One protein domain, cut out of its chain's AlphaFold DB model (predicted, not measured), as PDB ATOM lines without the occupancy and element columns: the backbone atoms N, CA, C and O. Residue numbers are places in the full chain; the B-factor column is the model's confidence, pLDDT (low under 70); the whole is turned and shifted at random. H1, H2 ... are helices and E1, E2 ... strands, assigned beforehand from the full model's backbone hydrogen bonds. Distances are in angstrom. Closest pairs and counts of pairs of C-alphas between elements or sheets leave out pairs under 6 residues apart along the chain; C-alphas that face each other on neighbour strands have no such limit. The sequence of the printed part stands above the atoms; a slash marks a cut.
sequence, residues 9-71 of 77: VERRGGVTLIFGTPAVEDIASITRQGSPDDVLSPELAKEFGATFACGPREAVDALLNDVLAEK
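AT A GLANCE: This is residues 9 to 71 of the 77 residues of an uncharacterized protein of Rhodanobacter sp. FW510-R10 (UniProt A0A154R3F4). A small antiparallel sheet of three short strands makes the middle, with H1 toward one end of the long axis and H3 reaching out toward the other; H2 sits near H3's side, crosswise to it. The 63 printed residues run E1, E2, H1, H2, E3, H3, with the sheet in the order E1, E2, E3. The class is mixed, helices and strands; the whole is compact, with a radius of gyration of the C-alphas of 11.1 A, yet elongated, spanning 34 by 21 by 18 A.

IN THESE COORDINATES: Find C-alpha 9 at (113.131, 136.291, 109.983), where E1, residues 9 to 12, begins. E2 follows at residues 15 to 19, 12.9 A long. H1 is residues 24 to 30, 10.0 A, and H2 residues 42 to 48, 10.1 A. E3 is residues 52 to 54. H3, residues 57 to 70, runs 19.6 A to C-alpha 70 at (92.670, 134.267, 100.407).

HOW THE PARTS SIT: Look first at the hairpin E1 and E2, antiparallel at 148 degrees, with N 10 and O 17 at 2.9 A. E2 and E3 are antiparallel at 161 degrees, with N 16 and O 54 at 2.7 A. H3 is on the sheet, in two layers, a helix on one face of a sheet; it stands up from it at 44 degrees, and its closest C-alphas to E2 are Val 60 and Val 15, 6.2 A. H1 only grazes the sheet with residues 27 to 30, H2 with residues 44 to 48. H2 and H3 are close but not clearly touching, C-alphas 44 and 64 at 7.9 A, about perpendicular at 82 degrees. H1 and H3 are apart. Every O i to N i+4 pair is within hydrogen-bond range in H2 and H3; H1 has 1 of 3, beside 3 of 4 O i to N i+3 pairs.

THE WHOLE: The C-alphas of Glu 25 and Lys 71 are farthest apart, 34.4 A. The printed part has no cut; its one long link is H1 to H2, 11 residues. Mean pLDDT of the printed part is 70.5; residues 24 to 40 are among those under 70.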
ATOM      1  N   VAL A   9     113.533 135.035 110.625       78.31
ATOM      2  CA  VAL A   9     113.131 136.291 109.983       78.31
ATOM      3  C   VAL A   9     113.002 136.057 108.486       78.31
ATOM      4  O   VAL A   9     113.961 135.639 107.839       78.31
ATOM      5  N   GLU A  10     111.835 136.355 107.929       80.19
ATOM      6  CA  GLU A  10     111.575 136.282 106.492       80.19
ATOM      7  C   GLU A  10     111.220 137.663 105.948       80.19
ATOM      8  O   GLU A  10     110.587 138.464 106.630       80.19
ATOM      9  N   ARG A  11     111.627 137.967 104.711       81.25
ATOM     10  CA  ARG A  11     111.271 139.223 104.043       81.25
ATOM     11  C   ARG A  11     110.474 138.939 102.785       81.25
ATOM     12  O   ARG A  11     110.993 138.326 101.855       81.25
ATOM     13  N   ARG A  12     109.243 139.441 102.731       76.88
ATOM     14  CA  ARG A  12     108.327 139.257 101.605       76.88
ATOM     15  C   ARG A  12     107.653 140.581 101.270       76.88
ATOM     16  O   ARG A  12     107.088 141.225 102.141       76.88
ATOM     17  N   GLY A  13     107.739 141.009 100.010       70.38
ATOM     18  CA  GLY A  13     107.011 142.192  99.524       70.38
ATOM     19  C   GLY A  13     107.299 143.501 100.274       70.38
ATOM     20  O   GLY A  13     106.431 144.360 100.334       70.38
ATOM     21  N   GLY A  14     108.484 143.663 100.876       73.75
ATOM     22  CA  GLY A  14     108.815 144.838 101.697       73.75
ATOM     23  C   GLY A  14     108.373 144.747 103.165       73.75
ATOM     24  O   GLY A  14     108.661 145.659 103.936       73.75
ATOM     25  N   VAL A  15     107.742 143.639 103.562       78.88
ATOM     26  CA  VAL A  15     107.423 143.284 104.950       78.88
ATOM     27  C   VAL A  15     108.468 142.308 105.478       78.88
ATOM     28  O   VAL A  15     108.922 141.411 104.766       78.88
ATOM     29  N   THR A  16     108.857 142.481 106.733       80.19
ATOM     30  CA  THR A  16     109.695 141.558 107.490       80.19
ATOM     31  C   THR A  16     108.817 140.834 108.506       80.19
ATOM     32  O   THR A  16     108.243 141.461 109.392       80.19
ATOM     33  N   LEU A  17     108.705 139.519 108.363       80.00
ATOM     34  CA  LEU A  17     107.983 138.631 109.264       80.00
ATOM     35  C   LEU A  17     108.964 137.993 110.241       80.00
ATOM     36  O   LEU A  17     110.027 137.521 109.835       80.00
ATOM     37  N   ILE A  18     108.601 137.962 111.519       81.31
ATOM     38  CA  ILE A  18     109.385 137.303 112.564       81.31
ATOM     39  C   ILE A  18     108.564 136.135 113.099       81.31
ATOM     40  O   ILE A  18     107.415 136.314 113.494       81.31
ATOM     41  N   PHE A  19     109.157 134.946 113.113       81.56
ATOM     42  CA  PHE A  19     108.536 133.700 113.542       81.56
ATOM     43  C   PHE A  19     109.140 133.289 114.875       81.56
ATOM     44  O   PHE A  19     110.339 133.037 114.947       81.56
ATOM     45  N   GLY A  20     108.320 133.209 115.920       74.31
ATOM     46  CA  GLY A  20     108.767 132.886 117.274       74.31
ATOM     47  C   GLY A  20     108.916 134.122 118.159       74.31
ATOM     48  O   GLY A  20     108.458 135.210 117.826       74.31
ATOM     49  N   THR A  21     109.520 133.968 119.327       68.38
ATOM     50  CA  THR A  21     109.602 135.061 120.303       68.38
ATOM     51  C   THR A  21     111.005 135.660 120.262       68.38
ATOM     52  O   THR A  21     111.889 135.118 120.926       68.38
ATOM     53  N   PRO A  22     111.257 136.723 119.471       66.00
ATOM     54  CA  PRO A  22     112.533 137.421 119.540       66.00
ATOM     55  C   PRO A  22     112.738 137.975 120.953       66.00
ATOM     56  O   PRO A  22     111.783 138.408 121.605       66.00
ATOM     57  N   ALA A  23     113.984 137.988 121.427       70.75
ATOM     58  CA  ALA A  23     114.310 138.779 122.603       70.75
ATOM     59  C   ALA A  23     114.046 140.258 122.279       70.75
ATOM     60  O   ALA A  23     114.281 140.708 121.159       70.75
ATOM     61  N   VAL A  24     113.566 141.033 123.255       63.28
ATOM     62  CA  VAL A  24     113.250 142.465 123.064       63.28
ATOM     63  C   VAL A  24     114.459 143.250 122.527       63.28
ATOM     64  O   VAL A  24     114.307 144.198 121.760       63.28
ATOM     65  N   GLU A  25     115.661 142.805 122.884       66.56
ATOM     66  CA  GLU A  25     116.948 143.353 122.448       66.56
ATOM     67  C   GLU A  25     117.202 143.124 120.945       66.56
ATOM     68  O   GLU A  25     117.726 144.002 120.259       66.56
ATOM     69  N   ASP A  26     116.756 141.980 120.416       66.56
ATOM     70  CA  ASP A  26     116.823 141.644 118.992       66.56
ATOM     71  C   ASP A  26     115.731 142.347 118.190       66.56
ATOM     72  O   ASP A  26     115.975 142.709 117.038       66.56
ATOM     73  N   ILE A  27     114.557 142.601 118.792       62.22
ATOM     74  CA  ILE A  27     113.472 143.348 118.140       62.22
ATOM     75  C   ILE A  27     114.020 144.680 117.645       62.22
ATOM     76  O   ILE A  27     113.993 144.899 116.448       62.22
ATOM     77  N   ALA A  28     114.644 145.498 118.498       60.66
ATOM     78  CA  ALA A  28     115.194 146.801 118.094       60.66
ATOM     79  C   ALA A  28     116.259 146.719 116.977       60.66
ATOM     80  O   ALA A  28     116.411 147.651 116.183       60.66
ATOM     81  N   SER A  29     116.993 145.604 116.900       63.25
ATOM     82  CA  SER A  29     117.991 145.342 115.857       63.25
ATOM     83  C   SER A  29     117.340 144.957 114.518       63.25
ATOM     84  O   SER A  29     117.777 145.400 113.452       63.25
ATOM     85  N   ILE A  30     116.247 144.186 114.567       60.41
ATOM     86  CA  ILE A  30     115.442 143.775 113.404       60.41
ATOM     87  C   ILE A  30     114.533 144.925 112.937       60.41
ATOM     88  O   ILE A  30     114.330 145.130 111.740       60.41
ATOM     89  N   THR A  31     114.029 145.716 113.879       59.22
ATOM     90  CA  THR A  31     113.040 146.778 113.722       59.22
ATOM     91  C   THR A  31     113.681 148.149 113.898       59.22
ATOM     92  O   THR A  31     113.199 148.968 114.671       59.22
ATOM     93  N   ARG A  32     114.732 148.472 113.130       49.41
ATOM     94  CA  ARG A  32     115.422 149.788 113.159       49.41
ATOM     95  C   ARG A  32     114.478 151.023 113.125       49.41
ATOM     96  O   ARG A  32     114.945 152.131 113.374       49.41
ATOM     97  N   GLN A  33     113.183 150.835 112.823       53.53
ATOM     98  CA  GLN A  33     112.058 151.770 113.001       53.53
ATOM     99  C   GLN A  33     110.717 151.153 113.498       53.53
ATOM    100  O   GLN A  33     109.719 151.867 113.518       53.53
ATOM    101  N   GLY A  34     110.626 149.859 113.827       51.28
ATOM    102  CA  GLY A  34     109.326 149.197 114.065       51.28
ATOM    103  C   GLY A  34     108.828 149.338 115.501       51.28
ATOM    104  O   GLY A  34     109.611 149.217 116.449       51.28
ATOM    105  N   SER A  35     107.530 149.605 115.633       53.34
ATOM    106  CA  SER A  35     106.851 149.760 116.918       53.34
ATOM    107  C   SER A  35     106.532 148.375 117.482       53.34
ATOM    108  O   SER A  35     106.186 147.476 116.718       53.34
ATOM    109  N   PRO A  36     106.550 148.164 118.807       53.78
ATOM    110  CA  PRO A  36     105.962 146.964 119.407       53.78
ATOM    111  C   PRO A  36     104.465 146.781 119.081       53.78
ATOM    112  O   PRO A  36     103.921 145.723 119.370       53.78
ATOM    113  N   ASP A  37     103.806 147.774 118.473       55.44
ATOM    114  CA  ASP A  37     102.448 147.678 117.920       55.44
ATOM    115  C   ASP A  37     102.360 146.901 116.589       55.44
ATOM    116  O   ASP A  37     101.259 146.589 116.146       55.44
ATOM    117  N   ASP A  38     103.488 146.538 115.967       65.56
ATOM    118  CA  ASP A  38     103.573 145.747 114.723       65.56
ATOM    119  C   ASP A  38     103.320 144.231 114.956       65.56
ATOM    120  O   ASP A  38     103.878 143.342 114.298       65.56
ATOM    121  N   VAL A  39     102.494 143.920 115.957       65.69
ATOM    122  CA  VAL A  39     102.099 142.561 116.335       65.69
ATOM    123  C   VAL A  39     100.941 142.119 115.449       65.69
ATOM    124  O   VAL A  39      99.915 142.795 115.349       65.69
ATOM    125  N   LEU A  40     101.089 140.951 114.825       67.38
ATOM    126  CA  LEU A  40      99.995 140.331 114.086       67.38
ATOM    127  C   LEU A  40      98.873 139.936 115.054       67.38
ATOM    128  O   LEU A  40      99.129 139.505 116.180       67.38
ATOM    129  N   SER A  41      97.617 140.018 114.608       70.31
ATOM    130  CA  SER A  41      96.517 139.443 115.388       70.31
ATOM    131  C   SER A  41      96.747 137.933 115.588       70.31
ATOM    132  O   SER A  41      97.381 137.299 114.744       70.31
ATOM    133  N   PRO A  42      96.218 137.310 116.657       66.06
ATOM    134  CA  PRO A  42      96.415 135.879 116.908       66.06
ATOM    135  C   PRO A  42      95.981 134.969 115.748       66.06
ATOM    136  O   PRO A  42      96.569 133.910 115.536       66.06
ATOM    137  N   GLU A  43      94.953 135.373 114.999       73.00
ATOM    138  CA  GLU A  43      94.454 134.636 113.835       73.00
ATOM    139  C   GLU A  43      95.445 134.699 112.669       73.00
ATOM    140  O   GLU A  43      95.827 133.662 112.133       73.00
ATOM    141  N   LEU A  44      95.931 135.899 112.346       68.88
ATOM    142  CA  LEU A  44      96.926 136.114 111.295       68.88
ATOM    143  C   LEU A  44      98.264 135.471 111.652       68.88
ATOM    144  O   LEU A  44      98.904 134.837 110.817       68.88
ATOM    145  N   ALA A  45      98.661 135.572 112.917       73.88
ATOM    146  CA  ALA A  45      99.873 134.947 113.409       73.88
ATOM    147  C   ALA A  45      99.847 133.422 113.233       73.88
ATOM    148  O   ALA A  45     100.855 132.800 112.902       73.88
ATOM    149  N   LYS A  46      98.673 132.809 113.410       72.00
ATOM    150  CA  LYS A  46      98.469 131.374 113.205       72.00
ATOM    151  C   LYS A  46      98.495 130.981 111.728       72.00
ATOM    152  O   LYS A  46      99.009 129.916 111.407       72.00
ATOM    153  N   GLU A  47      97.937 131.814 110.856       70.44
ATOM    154  CA  GLU A  47      97.875 131.569 109.412       70.44
ATOM    155  C   GLU A  47      99.250 131.675 108.752       70.44
ATOM    156  O   GLU A  47      99.646 130.805 107.979       70.44
ATOM    157  N   PHE A  48     100.020 132.690 109.140       71.12
ATOM    158  CA  PHE A  48     101.381 132.881 108.660       71.12
ATOM    159  C   PHE A  48     102.429 132.069 109.414       71.12
ATOM    160  O   PHE A  48     103.531 131.900 108.911       71.12
ATOM    161  N   GLY A  49     102.139 131.623 110.637       74.06
ATOM    162  CA  GLY A  49     103.142 131.092 111.567       74.06
ATOM    163  C   GLY A  49     104.086 132.160 112.144       74.06
ATOM    164  O   GLY A  49     105.003 131.821 112.893       74.06
ATOM    165  N   ALA A  50     103.876 133.434 111.805       76.69
ATOM    166  CA  ALA A  50     104.671 134.572 112.255       76.69
ATOM    167  C   ALA A  50     104.018 135.254 113.462       76.69
ATOM    168  O   ALA A  50     102.806 135.306 113.583       76.69
ATOM    169  N   THR A  51     104.805 135.822 114.358       75.19
ATOM    170  CA  THR A  51     104.345 136.525 115.571       75.19
ATOM    171  C   THR A  51     104.403 138.044 115.420       75.19
ATOM    172  O   THR A  51     103.632 138.748 116.068       75.19
ATOM    173  N   PHE A  52     105.272 138.556 114.546       76.56
ATOM    174  CA  PHE A  52     105.423 139.989 114.267       76.56
ATOM    175  C   PHE A  52     105.555 140.242 112.766       76.56
ATOM    176  O   PHE A  52     106.128 139.417 112.047       76.56
ATOM    177  N   ALA A  53     105.078 141.400 112.306       76.62
ATOM    178  CA  ALA A  53     105.210 141.842 110.922       76.62
ATOM    179  C   ALA A  53     105.543 143.334 110.862       76.62
ATOM    180  O   ALA A  53     104.706 144.157 111.204       76.62
ATOM    181  N   CYS A  54     106.733 143.698 110.382       74.88
ATOM    182  CA  CYS A  54     107.153 145.096 110.277       74.88
ATOM    183  C   CYS A  54     107.487 145.494 108.834       74.88
ATOM    184  O   CYS A  54     108.116 144.750 108.081       74.88
ATOM    185  N   GLY A  55     107.073 146.690 108.427       72.25
ATOM    186  CA  GLY A  55     107.279 147.196 107.072       72.25
ATOM    187  C   GLY A  55     106.503 148.488 106.822       72.25
ATOM    188  O   GLY A  55     105.878 149.018 107.742       72.25
ATOM    189  N   PRO A  56     106.520 149.018 105.587       75.44
ATOM    190  CA  PRO A  56     105.636 150.109 105.198       75.44
ATOM    191  C   PRO A  56     104.185 149.727 105.493       75.44
ATOM    192  O   PRO A  56     103.763 148.626 105.138       75.44
ATOM    193  N   ARG A  57     103.411 150.633 106.104       72.50
ATOM    194  CA  ARG A  57     102.015 150.362 106.486       72.50
ATOM    195  C   ARG A  57     101.196 149.818 105.318       72.50
ATOM    196  O   ARG A  57     100.460 148.865 105.498       72.50
ATOM    197  N   GLU A  58     101.364 150.390 104.133       78.50
ATOM    198  CA  GLU A  58     100.720 149.943 102.894       78.50
ATOM    199  C   GLU A  58     101.100 148.514 102.476       78.50
ATOM    200  O   GLU A  58     100.246 147.779 101.996       78.50
ATOM    201  N   ALA A  59     102.345 148.089 102.699       75.62
ATOM    202  CA  ALA A  59     102.801 146.736 102.383       75.62
ATOM    203  C   ALA A  59     102.300 145.714 103.412       75.62
ATOM    204  O   ALA A  59     101.918 144.608 103.038       75.62
ATOM    205  N   VAL A  60     102.267 146.095 104.697       75.50
ATOM    206  CA  VAL A  60     101.658 145.280 105.758       75.50
ATOM    207  C   VAL A  60     100.160 145.146 105.501       75.50
ATOM    208  O   VAL A  60      99.660 144.033 105.452       75.50
ATOM    209  N   ASP A  61      99.458 146.248 105.245       77.94
ATOM    210  CA  ASP A  61      98.021 146.247 104.959       77.94
ATOM    211  C   ASP A  61      97.700 145.454 103.684       77.94
ATOM    212  O   ASP A  61      96.759 144.671 103.678       77.94
ATOM    213  N   ALA A  62      98.512 145.566 102.628       79.81
ATOM    214  CA  ALA A  62      98.364 144.750 101.424       79.81
ATOM    215  C   ALA A  62      98.566 143.254 101.705       79.81
ATOM    216  O   ALA A  62      97.756 142.454 101.253       79.81
ATOM    217  N   LEU A  63      99.595 142.877 102.475       78.12
ATOM    218  CA  LEU A  63      99.830 141.487 102.879       78.12
ATOM    219  C   LEU A  63      98.662 140.950 103.718       78.12
ATOM    220  O   LEU A  63      98.210 139.834 103.498       78.12
ATOM    221  N   LEU A  64      98.151 141.752 104.655       75.00
ATOM    222  CA  LEU A  64      97.004 141.390 105.482       75.00
ATOM    223  C   LEU A  64      95.714 141.274 104.663       75.00
ATOM    224  O   LEU A  64      94.944 140.341 104.876       75.00
ATOM    225  N   ASN A  65      95.474 142.186 103.719       80.56
ATOM    226  CA  ASN A  65      94.325 142.116 102.818       80.56
ATOM    227  C   ASN A  65      94.401 140.907 101.888       80.56
ATOM    228  O   ASN A  65      93.375 140.276 101.674       80.56
ATOM    229  N   ASP A  66      95.581 140.586 101.357       78.75
ATOM    230  CA  ASP A  66      95.798 139.407 100.510       78.75
ATOM    231  C   ASP A  66      95.351 138.144 101.251       78.75
ATOM    232  O   ASP A  66      94.541 137.381 100.752       78.75
ATOM    233  N   VAL A  67      95.734 138.014 102.516       71.69
ATOM    234  CA  VAL A  67      95.369 136.872 103.365       71.69
ATOM    235  C   VAL A  67      93.897 136.841 103.732       71.69
ATOM    236  O   VAL A  67      93.245 135.801 103.656       71.69
ATOM    237  N   LEU A  68      93.337 137.994 104.097       73.88
ATOM    238  CA  LEU A  68      91.906 138.114 104.357       73.88
ATOM    239  C   LEU A  68      91.074 137.836 103.095       73.88
ATOM    240  O   LEU A  68      89.938 137.382 103.219       73.88
ATOM    241  N   ALA A  69      91.628 138.089 101.908       74.00
ATOM    242  CA  ALA A  69      91.024 137.767 100.619       74.00
ATOM    243  C   ALA A  69      91.247 136.301 100.206       74.00
ATOM    244  O   ALA A  69      90.379 135.720  99.554       74.00
ATOM    245  N   GLU A  70      92.372 135.691 100.595       65.00
ATOM    246  CA  GLU A  70      92.670 134.267 100.407       65.00
ATOM    247  C   GLU A  70      91.851 133.374 101.341       65.00
ATOM    248  O   GLU A  70      91.619 132.211 101.004       65.00
ATOM    249  N   LYS A  71      91.339 133.901 102.464       56.44
ATOM    250  CA  LYS A  71      90.278 133.245 103.229       56.44
ATOM    251  C   LYS A  71      89.055 133.169 102.312       56.44
ATOM    252  O   LYS A  71      88.401 134.191 102.084       56.44
TER     253      LYS A  71